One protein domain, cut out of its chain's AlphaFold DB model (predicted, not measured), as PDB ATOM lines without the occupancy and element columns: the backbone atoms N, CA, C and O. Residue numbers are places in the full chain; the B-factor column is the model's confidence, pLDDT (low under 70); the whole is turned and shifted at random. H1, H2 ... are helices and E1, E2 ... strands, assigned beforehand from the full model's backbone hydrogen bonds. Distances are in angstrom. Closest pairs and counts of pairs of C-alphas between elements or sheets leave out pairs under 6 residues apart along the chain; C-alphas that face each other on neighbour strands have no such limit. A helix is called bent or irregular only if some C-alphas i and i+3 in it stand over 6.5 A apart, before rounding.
ATOM      1  N   GLU A 183     -53.731  -7.038  36.256       80.75
ATOM      2  CA  GLU A 183     -52.579  -6.602  37.068       80.75
ATOM      3  C   GLU A 183     -51.584  -5.708  36.289       80.75
ATOM      4  O   GLU A 183     -50.708  -5.055  36.869       80.75
ATOM      5  N   ASP A 184     -51.696  -5.645  34.958       82.38
ATOM      6  CA  ASP A 184     -50.884  -4.755  34.131       82.38
ATOM      7  C   ASP A 184     -51.418  -3.321  34.076       82.38
ATOM      8  O   ASP A 184     -50.638  -2.425  33.744       82.38
ATOM      9  N   TYR A 185     -52.681  -3.053  34.438       77.19
ATOM     10  CA  TYR A 185     -53.218  -1.687  34.404       77.19
ATOM     11  C   TYR A 185     -52.410  -0.718  35.292       77.19
ATOM     12  O   TYR A 185     -51.950  -1.081  36.379       77.19
ATOM     13  N   PRO A 186     -52.229   0.546  34.864       70.75
ATOM     14  CA  PRO A 186     -51.606   1.557  35.705       70.75
ATOM     15  C   PRO A 186     -52.530   1.902  36.893       70.75
ATOM     16  O   PRO A 186     -53.734   2.064  36.694       70.75
ATOM     17  N   PRO A 187     -51.996   2.128  38.110       67.75
ATOM     18  CA  PRO A 187     -52.786   2.340  39.335       67.75
ATOM     19  C   PRO A 187     -53.539   3.689  39.401       67.75
ATOM     20  O   PRO A 187     -53.961   4.119  40.472       67.75
ATOM     21  N   VAL A 188     -53.690   4.389  38.271       61.12
ATOM     22  CA  VAL A 188     -54.418   5.658  38.148       61.12
ATOM     23  C   VAL A 188     -55.279   5.623  36.885       61.12
ATOM     24  O   VAL A 188     -54.766   5.552  35.763       61.12
ATOM     25  N   LEU A 189     -56.598   5.719  37.078       53.03
ATOM     26  CA  LEU A 189     -57.607   5.809  36.021       53.03
ATOM     27  C   LEU A 189     -57.861   7.277  35.651       53.03
ATOM     28  O   LEU A 189     -58.492   8.031  36.388       53.03
ATOM     29  N   SER A 190     -57.326   7.694  34.505       50.34
ATOM     30  CA  SER A 190     -57.477   9.032  33.919       50.34
ATOM     31  C   SER A 190     -57.169   8.919  32.417       50.34
ATOM     32  O   SER A 190     -56.246   8.179  32.081       50.34
ATOM     33  N   PRO A 191     -57.925   9.558  31.501       52.84
ATOM     34  CA  PRO A 191     -57.999   9.141  30.096       52.84
ATOM     35  C   PRO A 191     -56.644   9.084  29.374       52.84
ATOM     36  O   PRO A 191     -55.953  10.089  29.206       52.84
ATOM     37  N   TYR A 192     -56.293   7.885  28.907       55.81
ATOM     38  CA  TYR A 192     -54.978   7.571  28.354       55.81
ATOM     39  C   TYR A 192     -54.822   8.067  26.907       55.81
ATOM     40  O   TYR A 192     -55.246   7.418  25.953       55.81
ATOM     41  N   ARG A 193     -54.179   9.229  26.747       56.84
ATOM     42  CA  ARG A 193     -53.554   9.680  25.483       56.84
ATOM     43  C   ARG A 193     -52.089  10.107  25.668       56.84
ATOM     44  O   ARG A 193     -51.520  10.780  24.818       56.84
ATOM     45  N   ASP A 194     -51.495   9.722  26.796       65.75
ATOM     46  CA  ASP A 194     -50.078   9.915  27.091       65.75
ATOM     47  C   ASP A 194     -49.217   8.954  26.252       65.75
ATOM     48  O   ASP A 194     -49.576   7.790  26.079       65.75
ATOM     49  N   ALA A 195     -48.058   9.413  25.772       67.50
ATOM     50  CA  ALA A 195     -47.088   8.551  25.103       67.50
ATOM     51  C   ALA A 195     -46.480   7.523  26.082       67.50
ATOM     52  O   ALA A 195     -46.277   7.811  27.266       67.50
ATOM     53  N   LEU A 196     -46.142   6.323  25.593       72.62
ATOM     54  CA  LEU A 196     -45.537   5.259  26.404       72.62
ATOM     55  C   LEU A 196     -44.042   5.533  26.659       72.62
ATOM     56  O   LEU A 196     -43.149   4.923  26.078       72.62
ATOM     57  N   VAL A 197     -43.787   6.461  27.583       71.81
ATOM     58  CA  VAL A 197     -42.442   6.844  28.025       71.81
ATOM     59  C   VAL A 197     -41.893   5.836  29.035       71.81
ATOM     60  O   VAL A 197     -42.217   5.892  30.223       71.81
ATOM     61  N   ILE A 198     -41.046   4.922  28.553       73.56
ATOM     62  CA  ILE A 198     -40.323   3.929  29.366       73.56
ATOM     63  C   ILE A 198     -38.889   4.379  29.710       73.56
ATOM     64  O   ILE A 198     -38.344   5.314  29.121       73.56
ATOM     65  N   LYS A 199     -38.277   3.692  30.682       75.31
ATOM     66  CA  LYS A 199     -36.872   3.851  31.092       75.31
ATOM     67  C   LYS A 199     -35.982   2.869  30.318       75.31
ATOM     68  O   LYS A 199     -36.299   1.683  30.258       75.31
ATOM     69  N   VAL A 200     -34.858   3.356  29.803       72.44
ATOM     70  CA  VAL A 200     -33.823   2.590  29.090       72.44
ATOM     71  C   VAL A 200     -32.445   2.954  29.654       72.44
ATOM     72  O   VAL A 200     -32.258   4.038  30.205       72.44
ATOM     73  N   GLU A 201     -31.478   2.047  29.568       69.50
ATOM     74  CA  GLU A 201     -30.111   2.232  30.060       69.50
ATOM     75  C   GLU A 201     -29.115   2.102  28.902       69.50
ATOM     76  O   GLU A 201     -29.153   1.130  28.158       69.50
ATOM     77  N   ILE A 202     -28.241   3.088  28.718       73.06
ATOM     78  CA  ILE A 202     -27.317   3.198  27.585       73.06
ATOM     79  C   ILE A 202     -25.921   3.440  28.136       73.06
ATOM     80  O   ILE A 202     -25.678   4.503  28.699       73.06
ATOM     81  N   ASN A 203     -24.998   2.487  27.980       55.31
ATOM     82  CA  ASN A 203     -23.592   2.646  28.389       55.31
ATOM     83  C   ASN A 203     -23.422   3.283  29.797       55.31
ATOM     84  O   ASN A 203     -22.669   4.239  29.976       55.31
ATOM     85  N   ASN A 204     -24.154   2.763  30.793       47.78
ATOM     86  CA  ASN A 204     -24.249   3.246  32.186       47.78
ATOM     87  C   ASN A 204     -24.958   4.606  32.412       47.78
ATOM     88  O   ASN A 204     -25.034   5.070  33.550       47.78
ATOM     89  N   VAL A 205     -25.534   5.227  31.380       44.47
ATOM     90  CA  VAL A 205     -26.402   6.413  31.477       44.47
ATOM     91  C   VAL A 205     -27.871   5.998  31.370       44.47
ATOM     92  O   VAL A 205     -28.276   5.306  30.439       44.47
ATOM     93  N   VAL A 206     -28.709   6.440  32.309       44.56
ATOM     94  CA  VAL A 206     -30.150   6.148  32.284       44.56
ATOM     95  C   VAL A 206     -30.895   7.183  31.437       44.56
ATOM     96  O   VAL A 206     -30.954   8.362  31.789       44.56
ATOM     97  N   VAL A 207     -31.538   6.731  30.360       50.56
ATOM     98  CA  VAL A 207     -32.393   7.544  29.489       50.56
ATOM     99  C   VAL A 207     -33.866   7.300  29.827       50.56
ATOM    100  O   VAL A 207     -34.393   6.197  29.728       50.56
ATOM    101  N   HIS A 208     -34.552   8.363  30.239       36.69
ATOM    102  CA  HIS A 208     -35.918   8.318  30.779       36.69
ATOM    103  C   HIS A 208     -37.018   8.715  29.766       36.69
ATOM    104  O   HIS A 208     -38.108   9.106  30.186       36.69
ATOM    105  N   ARG A 209     -36.731   8.739  28.453       42.12
ATOM    106  CA  ARG A 209     -37.567   9.433  27.449       42.12
ATOM    107  C   ARG A 209     -37.581   8.785  26.063       42.12
ATOM    108  O   ARG A 209     -36.622   8.976  25.319       42.12
ATOM    109  N   MET A 210     -38.699   8.154  25.692       38.69
ATOM    110  CA  MET A 210     -38.997   7.704  24.320       38.69
ATOM    111  C   MET A 210     -40.505   7.659  24.043       38.69
ATOM    112  O   MET A 210     -41.235   7.188  24.906       38.69
ATOM    113  N   MET A 211     -40.954   8.054  22.844       36.94
ATOM    114  CA  MET A 211     -41.770   7.226  21.927       36.94
ATOM    115  C   MET A 211     -42.079   7.990  20.615       36.94
ATOM    116  O   MET A 211     -42.059   9.217  20.568       36.94
ATOM    117  N   VAL A 212     -42.327   7.208  19.560       34.47
ATOM    118  CA  VAL A 212     -42.697   7.530  18.172       34.47
ATOM    119  C   VAL A 212     -43.676   8.693  17.990       34.47
ATOM    120  O   VAL A 212     -44.718   8.765  18.637       34.47
ATOM    121  N   GLY A 213     -43.385   9.509  16.976       34.88
ATOM    122  CA  GLY A 213     -44.304  10.469  16.372       34.88
ATOM    123  C   GLY A 213     -43.541  11.433  15.472       34.88
ATOM    124  O   GLY A 213     -43.250  12.544  15.900       34.88
ATOM    125  N   PHE A 214     -43.168  11.001  14.261       42.16
ATOM    126  CA  PHE A 214     -42.533  11.897  13.287       42.16
ATOM    127  C   PHE A 214     -43.492  13.045  12.955       42.16
ATOM    128  O   PHE A 214     -44.624  12.806  12.525       42.16
ATOM    129  N   GLU A 222     -27.142  13.072  11.116       70.25
ATOM    130  CA  GLU A 222     -25.689  13.165  11.331       70.25
ATOM    131  C   GLU A 222     -24.983  11.818  11.064       70.25
ATOM    132  O   GLU A 222     -23.784  11.781  10.788       70.25
ATOM    133  N   GLY A 223     -25.719  10.702  11.139       66.94
ATOM    134  CA  GLY A 223     -25.233   9.350  10.852       66.94
ATOM    135  C   GLY A 223     -26.055   8.264  11.548       66.94
ATOM    136  O   GLY A 223     -27.161   8.523  12.030       66.94
ATOM    137  N   THR A 224     -25.506   7.050  11.646       73.00
ATOM    138  CA  THR A 224     -26.024   5.998  12.538       73.00
ATOM    139  C   THR A 224     -24.990   5.572  13.578       73.00
ATOM    140  O   THR A 224     -23.783   5.757  13.406       73.00
ATOM    141  N   ILE A 225     -25.470   5.033  14.699       80.50
ATOM    142  CA  ILE A 225     -24.657   4.551  15.815       80.50
ATOM    143  C   ILE A 225     -25.268   3.276  16.406       80.50
ATOM    144  O   ILE A 225     -26.450   3.238  16.746       80.50
ATOM    145  N   THR A 226     -24.455   2.232  16.575       81.81
ATOM    146  CA  THR A 226     -24.842   1.034  17.332       81.81
ATOM    147  C   THR A 226     -24.577   1.254  18.821       81.81
ATOM    148  O   THR A 226     -23.469   1.619  19.217       81.81
ATOM    149  N   VAL A 227     -25.588   1.039  19.662       83.25
ATOM    150  CA  VAL A 227     -25.579   1.393  21.085       83.25
ATOM    151  C   VAL A 227     -26.052   0.220  21.937       83.25
ATOM    152  O   VAL A 227     -27.149  -0.311  21.742       83.25
ATOM    153  N   LYS A 228     -25.248  -0.144  22.943       84.38
ATOM    154  CA  LYS A 228     -25.609  -1.168  23.924       84.38
ATOM    155  C   LYS A 228     -26.684  -0.644  24.872       84.38
ATOM    156  O   LYS A 228     -26.448   0.272  25.663       84.38
ATOM    157  N   THR A 229     -27.858  -1.248  24.766       85.94
ATOM    158  CA  THR A 229     -29.133  -0.713  25.235       85.94
ATOM    159  C   THR A 229     -29.833  -1.735  26.130       85.94
ATOM    160  O   THR A 229     -30.143  -2.848  25.709       85.94
ATOM    161  N   GLY A 230     -30.048  -1.360  27.389       86.62
ATOM    162  CA  GLY A 230     -30.675  -2.155  28.439       86.62
ATOM    163  C   GLY A 230     -32.130  -1.750  28.661       86.62
ATOM    164  O   GLY A 230     -32.415  -0.600  29.001       86.62
ATOM    165  N   VAL A 231     -33.053  -2.697  28.509       84.81
ATOM    166  CA  VAL A 231     -34.501  -2.493  28.662       84.81
ATOM    167  C   VAL A 231     -35.018  -3.269  29.877       84.81
ATOM    168  O   VAL A 231     -34.620  -4.410  30.112       84.81
ATOM    169  N   GLY A 232     -35.897  -2.632  30.660       81.00
ATOM    170  CA  GLY A 232     -36.481  -3.179  31.893       81.00
ATOM    171  C   GLY A 232     -35.742  -2.809  33.185       81.00
ATOM    172  O   GLY A 232     -34.791  -2.014  33.208       81.00
ATOM    173  N   ASP A 233     -36.180  -3.411  34.287       74.06
ATOM    174  CA  ASP A 233     -35.643  -3.251  35.637       74.06
ATOM    175  C   ASP A 233     -35.488  -4.592  36.386       74.06
ATOM    176  O   ASP A 233     -35.916  -5.656  35.936       74.06
ATOM    177  N   GLY A 234     -34.754  -4.546  37.503       75.19
ATOM    178  CA  GLY A 234     -34.494  -5.707  38.355       75.19
ATOM    179  C   GLY A 234     -33.865  -6.900  37.623       75.19
ATOM    180  O   GLY A 234     -32.875  -6.763  36.903       75.19
ATOM    181  N   THR A 235     -34.443  -8.079  37.854       68.88
ATOM    182  CA  THR A 235     -34.014  -9.389  37.339       68.88
ATOM    183  C   THR A 235     -34.447  -9.681  35.904       68.88
ATOM    184  O   THR A 235     -33.927 -10.624  35.309       68.88
ATOM    185  N   HIS A 236     -35.364  -8.895  35.332       79.56
ATOM    186  CA  HIS A 236     -35.945  -9.126  34.002       79.56
ATOM    187  C   HIS A 236     -35.511  -8.025  33.030       79.56
ATOM    188  O   HIS A 236     -36.316  -7.353  32.383       79.56
ATOM    189  N   ARG A 237     -34.187  -7.841  32.961       81.44
ATOM    190  CA  ARG A 237     -33.505  -6.909  32.062       81.44
ATOM    191  C   ARG A 237     -32.948  -7.636  30.848       81.44
ATOM    192  O   ARG A 237     -32.304  -8.673  30.990       81.44
ATOM    193  N   LEU A 238     -33.132  -7.044  29.672       85.31
ATOM    194  CA  LEU A 238     -32.510  -7.490  28.426       85.31
ATOM    195  C   LEU A 238     -31.535  -6.420  27.928       85.31
ATOM    196  O   LEU A 238     -31.864  -5.237  27.946       85.31
ATOM    197  N   TRP A 239     -30.348  -6.839  27.488       85.62
ATOM    198  CA  TRP A 239     -29.338  -5.974  26.874       85.62
ATOM    199  C   TRP A 239     -29.142  -6.372  25.412       85.62
ATOM    200  O   TRP A 239     -28.807  -7.523  25.133       85.62
ATOM    201  N   LEU A 240     -29.317  -5.415  24.505       86.50
ATOM    202  CA  LEU A 240     -29.189  -5.575  23.054       86.50
ATOM    203  C   LEU A 240     -28.293  -4.471  22.492       86.50
ATOM    204  O   LEU A 240     -28.288  -3.356  23.009       86.50
ATOM    205  N   ASP A 241     -27.552  -4.764  21.429       85.00
ATOM    206  CA  ASP A 241     -26.776  -3.762  20.700       85.00
ATOM    207  C   ASP A 241     -27.641  -3.271  19.521       85.00
ATOM    208  O   ASP A 241     -27.753  -3.950  18.506       85.00
ATOM    209  N   MET A 242     -28.320  -2.132  19.701       85.06
ATOM    210  CA  MET A 242     -29.330  -1.584  18.776       85.06
ATOM    211  C   MET A 242     -28.740  -0.487  17.885       85.06
ATOM    212  O   MET A 242     -27.953   0.327  18.368       85.06
ATOM    213  N   GLU A 243     -29.139  -0.407  16.614       79.25
ATOM    214  CA  GLU A 243     -28.764   0.711  15.734       79.25
ATOM    215  C   GLU A 243     -29.758   1.879  15.841       79.25
ATOM    216  O   GLU A 243     -30.974   1.703  15.752       79.25
ATOM    217  N   PHE A 244     -29.226   3.093  15.995       82.75
ATOM    218  CA  PHE A 244     -29.991   4.335  16.029       82.75
ATOM    219  C   PHE A 244     -29.482   5.327  14.989       82.75
ATOM    220  O   PHE A 244     -28.279   5.495  14.805       82.75
ATOM    221  N   MET A 245     -30.410   6.039  14.351       77.31
ATOM    222  CA  MET A 245     -30.107   7.214  13.535       77.31
ATOM    223  C   MET A 245     -29.915   8.432  14.447       77.31
ATOM    224  O   MET A 245     -30.754   8.697  15.309       77.31
ATOM    225  N   VAL A 246     -28.817   9.162  14.261       76.06
ATOM    226  CA  VAL A 246     -28.499  10.383  15.013       76.06
ATOM    227  C   VAL A 246     -29.018  11.591  14.239       76.06
ATOM    228  O   VAL A 246     -28.748  11.730  13.048       76.06
ATOM    229  N   VAL A 247     -29.767  12.462  14.915       73.38
ATOM    230  CA  VAL A 247     -30.352  13.690  14.353       73.38
ATOM    231  C   VAL A 247     -30.170  14.845  15.336       73.38
ATOM    232  O   VAL A 247     -30.411  14.688  16.536       73.38
ATOM    233  N   GLN A 248     -29.769  16.015  14.842       69.88
ATOM    234  CA  GLN A 248     -29.567  17.204  15.673       69.88
ATOM    235  C   GLN A 248     -30.884  17.984  15.811       69.88
ATOM    236  O   GLN A 248     -31.205  18.831  14.981       69.88
ATOM    237  N   LEU A 249     -31.674  17.675  16.849       67.88
ATOM    238  CA  LEU A 249     -33.012  18.249  17.061       67.88
ATOM    239  C   LEU A 249     -33.265  18.704  18.504       67.88
ATOM    240  O   LEU A 249     -33.138  17.914  19.443       67.88
ATOM    241  N   ASP A 250     -33.800  19.918  18.655       65.44
ATOM    242  CA  ASP A 250     -34.406  20.420  19.898       65.44
ATOM    243  C   ASP A 250     -35.765  19.743  20.171       65.44
ATOM    244  O   ASP A 250     -36.839  20.334  20.039       65.44
ATOM    245  N   CYS A 251     -35.733  18.463  20.544       66.88
ATOM    246  CA  CYS A 251     -36.926  17.651  20.786       66.88
ATOM    247  C   CYS A 251     -37.096  17.248  22.265       66.88
ATOM    248  O   CYS A 251     -36.163  17.219  23.066       66.88
ATOM    249  N   ALA A 252     -38.335  16.940  22.668       65.88
ATOM    250  CA  ALA A 252     -38.663  16.624  24.066       65.88
ATOM    251  C   ALA A 252     -38.283  15.192  24.503       65.88
ATOM    252  O   ALA A 252     -38.465  14.846  25.674       65.88
ATOM    253  N   HIS A 253     -37.758  14.374  23.588       70.25
ATOM    254  CA  HIS A 253     -37.314  12.996  23.804       70.25
ATOM    255  C   HIS A 253     -35.815  12.888  23.505       70.25
ATOM    256  O   HIS A 253     -35.286  13.718  22.782       70.25
ATOM    257  N   HIS A 254     -35.110  11.909  24.079       71.00
ATOM    258  CA  HIS A 254     -33.667  11.731  23.814       71.00
ATOM    259  C   HIS A 254     -33.377  10.492  22.954       71.00
ATOM    260  O   HIS A 254     -32.247  10.289  22.530       71.00
ATOM    261  N   LEU A 255     -34.384   9.641  22.749       76.06
ATOM    262  CA  LEU A 255     -34.312   8.429  21.945       76.06
ATOM    263  C   LEU A 255     -35.721   8.087  21.442       76.06
ATOM    264  O   LEU A 255     -36.714   8.429  22.089       76.06
ATOM    265  N   ILE A 256     -35.828   7.418  20.295       79.31
ATOM    266  CA  ILE A 256     -37.096   6.919  19.749       79.31
ATOM    267  C   ILE A 256     -36.860   5.494  19.243       79.31
ATOM    268  O   ILE A 256     -36.110   5.297  18.291       79.31
ATOM    269  N   LEU A 257     -37.520   4.498  19.847       79.62
ATOM    270  CA  LEU A 257     -37.592   3.157  19.259       79.62
ATOM    271  C   LEU A 257     -38.552   3.182  18.064       79.62
ATOM    272  O   LEU A 257     -39.762   3.333  18.234       79.62
ATOM    273  N   GLY A 258     -37.997   3.046  16.860       79.44
ATOM    274  CA  GLY A 258     -38.745   2.650  15.667       79.44
ATOM    275  C   GLY A 258     -38.988   1.136  15.633       79.44
ATOM    276  O   GLY A 258     -38.545   0.413  16.521       79.44
ATOM    277  N   ARG A 259     -39.659   0.648  14.579       77.81
ATOM    278  CA  ARG A 259     -39.987  -0.784  14.421       77.81
ATOM    279  C   ARG A 259     -38.793  -1.748  14.591       77.81
ATOM    280  O   ARG A 259     -38.977  -2.689  15.354       77.81
ATOM    281  N   PRO A 260     -37.587  -1.505  14.025       80.88
ATOM    282  CA  PRO A 260     -36.457  -2.431  14.169       80.88
ATOM    283  C   PRO A 260     -36.119  -2.745  15.632       80.88
ATOM    284  O   PRO A 260     -36.164  -3.897  16.034       80.88
ATOM    285  N   GLY A 261     -35.953  -1.721  16.477       81.06
ATOM    286  CA  GLY A 261     -35.663  -1.919  17.903       81.06
ATOM    287  C   GLY A 261     -36.802  -2.553  18.718       81.06
ATOM    288  O   GLY A 261     -36.568  -2.971  19.848       81.06
ATOM    289  N   LEU A 262     -38.028  -2.628  18.183       86.25
ATOM    290  CA  LEU A 262     -39.146  -3.378  18.778       86.25
ATOM    291  C   LEU A 262     -39.163  -4.845  18.314       86.25
ATOM    292  O   LEU A 262     -39.552  -5.726  19.082       86.25
ATOM    293  N   GLU A 263     -38.722  -5.094  17.079       84.25
ATOM    294  CA  GLU A 263     -38.501  -6.424  16.504       84.25
ATOM    295  C   GLU A 263     -37.288  -7.105  17.172       84.25
ATOM    296  O   GLU A 263     -37.408  -8.252  17.601       84.25
ATOM    297  N   ASP A 264     -36.190  -6.372  17.409       84.75
ATOM    298  CA  ASP A 264     -35.002  -6.819  18.165       84.75
ATOM    299  C   ASP A 264     -35.325  -7.234  19.615       84.75
ATOM    300  O   ASP A 264     -34.670  -8.106  20.189       84.75
ATOM    301  N   LEU A 265     -36.339  -6.605  20.225       84.81
ATOM    302  CA  LEU A 265     -36.841  -6.939  21.564       84.81
ATOM    303  C   LEU A 265     -37.842  -8.110  21.570       84.81
ATOM    304  O   LEU A 265     -38.259  -8.531  22.653       84.81
ATOM    305  N   GLU A 266     -38.290  -8.580  20.398       86.94
ATOM    306  CA  GLU A 266     -39.443  -9.482  20.219       86.94
ATOM    307  C   GLU A 266     -40.679  -9.050  21.045       86.94
ATOM    308  O   GLU A 266     -41.408  -9.877  21.603       86.94
ATOM    309  N   CYS A 267     -40.888  -7.739  21.208       87.50
ATOM    310  CA  CYS A 267     -41.789  -7.219  22.237       87.50
ATOM    311  C   CYS A 267     -43.241  -7.055  21.774       87.50
ATOM    312  O   CYS A 267     -43.529  -6.832  20.598       87.50
ATOM    313  N   ILE A 268     -44.160  -7.055  22.742       87.50
ATOM    314  CA  ILE A 268     -45.533  -6.582  22.552       87.50
ATOM    315  C   ILE A 268     -45.779  -5.315  23.371       87.50
ATOM    316  O   ILE A 268     -45.398  -5.219  24.539       87.50
ATOM    317  N   ILE A 269     -46.444  -4.338  22.761       87.88
ATOM    318  CA  ILE A 269     -46.838  -3.077  23.396       87.88
ATOM    319  C   ILE A 269     -48.349  -3.090  23.624       87.88
ATOM    320  O   ILE A 269     -49.109  -3.353  22.694       87.88
ATOM    321  N   SER A 270     -48.792  -2.723  24.828       84.19
ATOM    322  CA  SER A 270     -50.188  -2.365  25.073       84.19
ATOM    323  C   SER A 270     -50.300  -0.896  25.489       84.19
ATOM    324  O   SER A 270     -49.905  -0.542  26.602       84.19
ATOM    325  N   PRO A 271     -50.879  -0.026  24.636       77.94
ATOM    326  CA  PRO A 271     -51.167   1.360  25.005       77.94
ATOM    327  C   PRO A 271     -52.154   1.468  26.178       77.94
ATOM    328  O   PRO A 271     -52.052   2.391  26.977       77.94
ATOM    329  N   VAL A 272     -53.077   0.504  26.302       77.06
ATOM    330  CA  VAL A 272     -54.126   0.463  27.339       77.06
ATOM    331  C   VAL A 272     -53.535   0.229  28.732       77.06
ATOM    332  O   VAL A 272     -53.851   0.961  29.666       77.06
ATOM    333  N   HIS A 273     -52.622  -0.735  28.858       81.50
ATOM    334  CA  HIS A 273     -51.901  -1.012  30.107       81.50
ATOM    335  C   HIS A 273     -50.679  -0.085  30.303       81.50
ATOM    336  O   HIS A 273     -49.984  -0.161  31.314       81.50
ATOM    337  N   LEU A 274     -50.412   0.801  29.332       82.31
ATOM    338  CA  LEU A 274     -49.254   1.697  29.258       82.31
ATOM    339  C   LEU A 274     -47.928   0.967  29.552       82.31
ATOM    340  O   LEU A 274     -47.109   1.423  30.354       82.31
ATOM    341  N   CYS A 275     -47.715  -0.189  28.924       84.81
ATOM    342  CA  CYS A 275     -46.516  -0.996  29.139       84.81
ATOM    343  C   CYS A 275     -46.146  -1.859  27.923       84.81
ATOM    344  O   CYS A 275     -46.935  -2.074  26.998       84.81
ATOM    345  N   MET A 276     -44.901  -2.328  27.930       89.69
ATOM    346  CA  MET A 276     -44.300  -3.176  26.905       89.69
ATOM    347  C   MET A 276     -43.739  -4.438  27.565       89.69
ATOM    348  O   MET A 276     -42.980  -4.330  28.529       89.69
ATOM    349  N   LYS A 277     -44.097  -5.621  27.055       90.38
ATOM    350  CA  LYS A 277     -43.578  -6.914  27.525       90.38
ATOM    351  C   LYS A 277     -42.633  -7.522  26.497       90.38
ATOM    352  O   LYS A 277     -42.885  -7.415  25.301       90.38
ATOM    353  N   PHE A 278     -41.557  -8.143  26.962       90.50
ATOM    354  CA  PHE A 278     -40.499  -8.724  26.128       90.50
ATOM    355  C   PHE A 278     -39.913  -9.979  26.790       90.50
ATOM    356  O   PHE A 278     -39.994 -10.152  28.009       90.50
ATOM    357  N   GLY A 279     -39.337 -10.877  25.992       87.06
ATOM    358  CA  GLY A 279     -38.709 -12.096  26.506       87.06
ATOM    359  C   GLY A 279     -37.347 -11.815  27.144       87.06
ATOM    360  O   GLY A 279     -36.541 -11.075  26.589       87.06
ATOM    361  N   THR A 280     -37.052 -12.433  28.287       84.50
ATOM    362  CA  THR A 280     -35.713 -12.404  28.903       84.50
ATOM    363  C   THR A 280     -35.259 -13.821  29.272       84.50
ATOM    364  O   THR A 280     -36.098 -14.711  29.430       84.50
ATOM    365  N   PRO A 281     -33.949 -14.076  29.464       82.44
ATOM    366  CA  PRO A 281     -33.461 -15.380  29.926       82.44
ATOM    367  C   PRO A 281     -33.987 -15.811  31.308       82.44
ATOM    368  O   PRO A 281     -33.819 -16.972  31.679       82.44
ATOM    369  N   THR A 282     -34.592 -14.889  32.066       80.62
ATOM    370  CA  THR A 282     -35.107 -15.069  33.432       80.62
ATOM    371  C   THR A 282     -36.641 -15.053  33.522       80.62
ATOM    372  O   THR A 282     -37.163 -15.124  34.629       80.62
ATOM    373  N   GLY A 283     -37.366 -14.947  32.399       84.56
ATOM    374  CA  GLY A 283     -38.836 -14.859  32.340       84.56
ATOM    375  C   GLY A 283     -39.319 -13.683  31.482       84.56
ATOM    376  O   GLY A 283     -38.585 -13.189  30.622       84.56
ATOM    377  N   VAL A 284     -40.534 -13.188  31.717       87.69
ATOM    378  CA  VAL A 284     -41.064 -12.000  31.020       87.69
ATOM    379  C   VAL A 284     -40.563 -10.692  31.650       87.69
ATOM    380  O   VAL A 284     -40.808 -10.418  32.822       87.69
ATOM    381  N   GLY A 285     -39.907  -9.845  30.852       87.75
ATOM    382  CA  GLY A 285     -39.580  -8.464  31.211       87.75
ATOM    383  C   GLY A 285     -40.742  -7.516  30.921       87.75
ATOM    384  O   GLY A 285     -41.439  -7.674  29.918       87.75
ATOM    385  N   VAL A 286     -40.958  -6.525  31.794       87.81
ATOM    386  CA  VAL A 286     -42.069  -5.561  31.686       87.81
ATOM    387  C   VAL A 286     -41.555  -4.129  31.834       87.81
ATOM    388  O   VAL A 286     -41.252  -3.669  32.930       87.81
ATOM    389  N   ALA A 287     -41.502  -3.381  30.736       87.06
ATOM    390  CA  ALA A 287     -41.207  -1.953  30.759       87.06
ATOM    391  C   ALA A 287     -42.517  -1.157  30.912       87.06
ATOM    392  O   ALA A 287     -43.266  -0.974  29.949       87.06
ATOM    393  N   ARG A 288     -42.811  -0.694  32.134       84.62
ATOM    394  CA  ARG A 288     -43.983   0.152  32.428       84.62
ATOM    395  C   ARG A 288     -43.713   1.626  32.088       84.62
ATOM    396  O   ARG A 288     -42.631   2.150  32.353       84.62
ATOM    397  N   GLY A 289     -44.704   2.292  31.503       81.88
ATOM    398  CA  GLY A 289     -44.644   3.698  31.114       81.88
ATOM    399  C   GLY A 289     -44.917   4.661  32.268       81.88
ATOM    400  O   GLY A 289     -45.763   4.415  33.126       81.88
ATOM    401  N   ASN A 290     -44.224   5.797  32.276       79.88
ATOM    402  CA  ASN A 290     -44.348   6.807  33.321       79.88
ATOM    403  C   ASN A 290     -45.192   8.000  32.838       79.88
ATOM    404  O   ASN A 290     -44.693   8.881  32.137       79.88
ATOM    405  N   GLN A 291     -46.465   8.053  33.253       75.88
ATOM    406  CA  GLN A 291     -47.395   9.137  32.892       75.88
ATOM    407  C   GLN A 291     -46.875  10.524  33.295       75.88
ATOM    408  O   GLN A 291     -46.976  11.463  32.513       75.88
ATOM    409  N   SER A 292     -46.280  10.672  34.483       77.25
ATOM    410  CA  SER A 292     -45.760  11.961  34.962       77.25
ATOM    411  C   SER A 292     -44.596  12.471  34.105       77.25
ATOM    412  O   SER A 292     -44.520  13.665  33.810       77.25
ATOM    413  N   LEU A 293     -43.716  11.573  33.649       74.69
ATOM    414  CA  LEU A 293     -42.659  11.902  32.691       74.69
ATOM    415  C   LEU A 293     -43.225  12.159  31.294       74.69
ATOM    416  O   LEU A 293     -42.830  13.151  30.690       74.69
ATOM    417  N   SER A 294     -44.172  11.353  30.806       75.75
ATOM    418  CA  SER A 294     -44.846  11.587  29.520       75.75
ATOM    419  C   SER A 294     -45.517  12.963  29.479       75.75
ATOM    420  O   SER A 294     -45.206  13.774  28.611       75.75
ATOM    421  N   ARG A 295     -46.320  13.301  30.493       77.38
ATOM    422  CA  ARG A 295     -46.938  14.626  30.648       77.38
ATOM    423  C   ARG A 295     -45.890  15.726  30.787       77.38
ATOM    424  O   ARG A 295     -46.066  16.785  30.202       77.38
ATOM    425  N   SER A 296     -44.769  15.490  31.476       71.81
ATOM    426  CA  SER A 296     -43.645  16.443  31.506       71.81
ATOM    427  C   SER A 296     -42.969  16.616  30.141       71.81
ATOM    428  O   SER A 296     -42.483  17.706  29.849       71.81
ATOM    429  N   CYS A 297     -42.922  15.585  29.295       67.06
ATOM    430  CA  CYS A 297     -42.363  15.662  27.944       67.06
ATOM    431  C   CYS A 297     -43.341  16.352  26.987       67.06
ATOM    432  O   CYS A 297     -42.936  17.295  26.318       67.06
ATOM    433  N   TYR A 298     -44.633  16.017  27.025       69.88
ATOM    434  CA  TYR A 298     -45.685  16.720  26.282       69.88
ATOM    435  C   TYR A 298     -45.776  18.203  26.673       69.88
ATOM    436  O   TYR A 298     -45.752  19.079  25.811       69.88
ATOM    437  N   VAL A 299     -45.787  18.512  27.976       71.50
ATOM    438  CA  VAL A 299     -45.755  19.894  28.484       71.50
ATOM    439  C   VAL A 299     -44.429  20.585  28.160       71.50
ATOM    440  O   VAL A 299     -44.406  21.802  28.073       71.50
ATOM    441  N   ARG A 300     -43.324  19.859  27.948       67.19
ATOM    442  CA  ARG A 300     -42.044  20.449  27.521       67.19
ATOM    443  C   ARG A 300     -41.976  20.690  26.018       67.19
ATOM    444  O   ARG A 300     -41.460  21.730  25.659       67.19
ATOM    445  N   ALA A 301     -42.525  19.813  25.181       64.88
ATOM    446  CA  ALA A 301     -42.690  20.065  23.749       64.88
ATOM    447  C   ALA A 301     -43.618  21.266  23.533       64.88
ATOM    448  O   ALA A 301     -43.217  22.278  22.971       64.88
ATOM    449  N   THR A 302     -44.816  21.222  24.119       61.34
ATOM    450  CA  THR A 302     -45.786  22.321  24.009       61.34
ATOM    451  C   THR A 302     -45.344  23.603  24.725       61.34
ATOM    452  O   THR A 302     -45.830  24.668  24.368       61.34
ATOM    453  N   LYS A 303     -44.396  23.562  25.683       55.97
ATOM    454  CA  LYS A 303     -43.787  24.778  26.266       55.97
ATOM    455  C   LYS A 303     -42.459  25.222  25.658       55.97
ATOM    456  O   LYS A 303     -42.150  26.394  25.819       55.97
ATOM    457  N   SER A 304     -41.696  24.383  24.956       49.41
ATOM    458  CA  SER A 304     -40.654  24.897  24.057       49.41
ATOM    459  C   SER A 304     -41.327  25.572  22.866       49.41
ATOM    460  O   SER A 304     -40.968  26.697  22.541       49.41
ATOM    461  N   GLN A 305     -42.413  24.985  22.352       45.53
ATOM    462  CA  GLN A 305     -43.353  25.659  21.456       45.53
ATOM    463  C   GLN A 305     -43.949  26.926  22.104       45.53
ATOM    464  O   GLN A 305     -43.940  27.959  21.460       45.53
ATOM    465  N   ALA A 306     -44.316  26.943  23.395       36.47
ATOM    466  CA  ALA A 306     -44.784  28.187  24.033       36.47
ATOM    467  C   ALA A 306     -43.689  29.251  24.293       36.47
ATOM    468  O   ALA A 306     -44.006  30.434  24.366       36.47
ATOM    469  N   TRP A 307     -42.409  28.879  24.416       32.12
ATOM    470  CA  TRP A 307     -41.287  29.838  24.368       32.12
ATOM    471  C   TRP A 307     -41.037  30.333  22.931       32.12
ATOM    472  O   TRP A 307     -40.613  31.470  22.726       32.12
TER     473      TRP A 307
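This is residues 183 to 214 and 222 to 307 of the 479 residues of an uncharacterized protein of Cuscuta campestris (UniProt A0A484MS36). Two small antiparallel sheets meet at a corner: a strongly twisted one, built on the long bent hairpin E3 and E4 with the short hairpin E1 and E2 beside the end of E3, and a three-stranded one of E5, E6 and E7. After E7 the helix H2 runs away from both sheets toward one end of the longest axis, while the short helix H1 only grazes the twisted sheet near E4. The printed part has 118 residues, with named elements in the order E1 E2 E3 E4 H1 E5 E6 E7 H2, two helices and seven strands of mixed class. The sheet orders are E2 - E1 - E3 - E4 and E5 - E6 - E7. The whole is compact, with a radius of gyration of the C-alphas of 14.5 A and spans of 46 by 41 by 24 A.

Residues 183 to 199 hold no named element. E1 is residues 200 to 202, with C-alpha 200 at (-33.823, 2.590, 29.090), and E2 is residues 205 to 207. E3, residues 222 to 231, measures 25.0 A and bends by 62 degrees at residue 228. E4, residues 238 to 247, measures 25.5 A and bends by 59 degrees at residue 241. H1 is residues 259 to 263 and E5 residues 268 to 270. E6, residues 275 to 280, measures 15.7 A; E7, residues 283 to 288, measures 15.9 A. H2, residues 291 to 307, measures 23.2 A and ends with C-alpha 307 at (-41.287, 29.838, 24.368).

E1 and E2 form a hairpin, with N 200 and O 207 2.9 A apart, within hydrogen-bond range. E1 is the antiparallel neighbour of E3, with N 230 and O 201 at 2.8 A. The hairpin E3 and E4 has N 227 and O 242 at 2.8 A. H1 grazes this sheet with residues 260 to 262; its closest C-alphas to E4 are those of Gly 261 and Met 242, 6.4 A apart. E5, E6 and E7 form a meander, each strand the antiparallel neighbour of the one before: N 268 and O 277 are 2.9 A apart, and N 287 and O 276 2.8 A. Between the sheets, the closest C-alphas of E4 and E6 are those of Leu 238 and Thr 280, 5.9 A apart. H2 is not on either sheet. In H1 and H2 every O i to N i+4 pair is within hydrogen-bond range.

The two C-alphas farthest apart are those of Thr 282 and Trp 307, 46.2 A. Residues 215 to 221 are not printed, and C-alphas 214 and 222 are 17.0 A apart across the cut. The link from E4 to H1 is long, with 11 residues. The mean pLDDT of the printed part is 72.1; 39 residues are under 70, among them 187 to 195, 203 to 214 and 300 to 307.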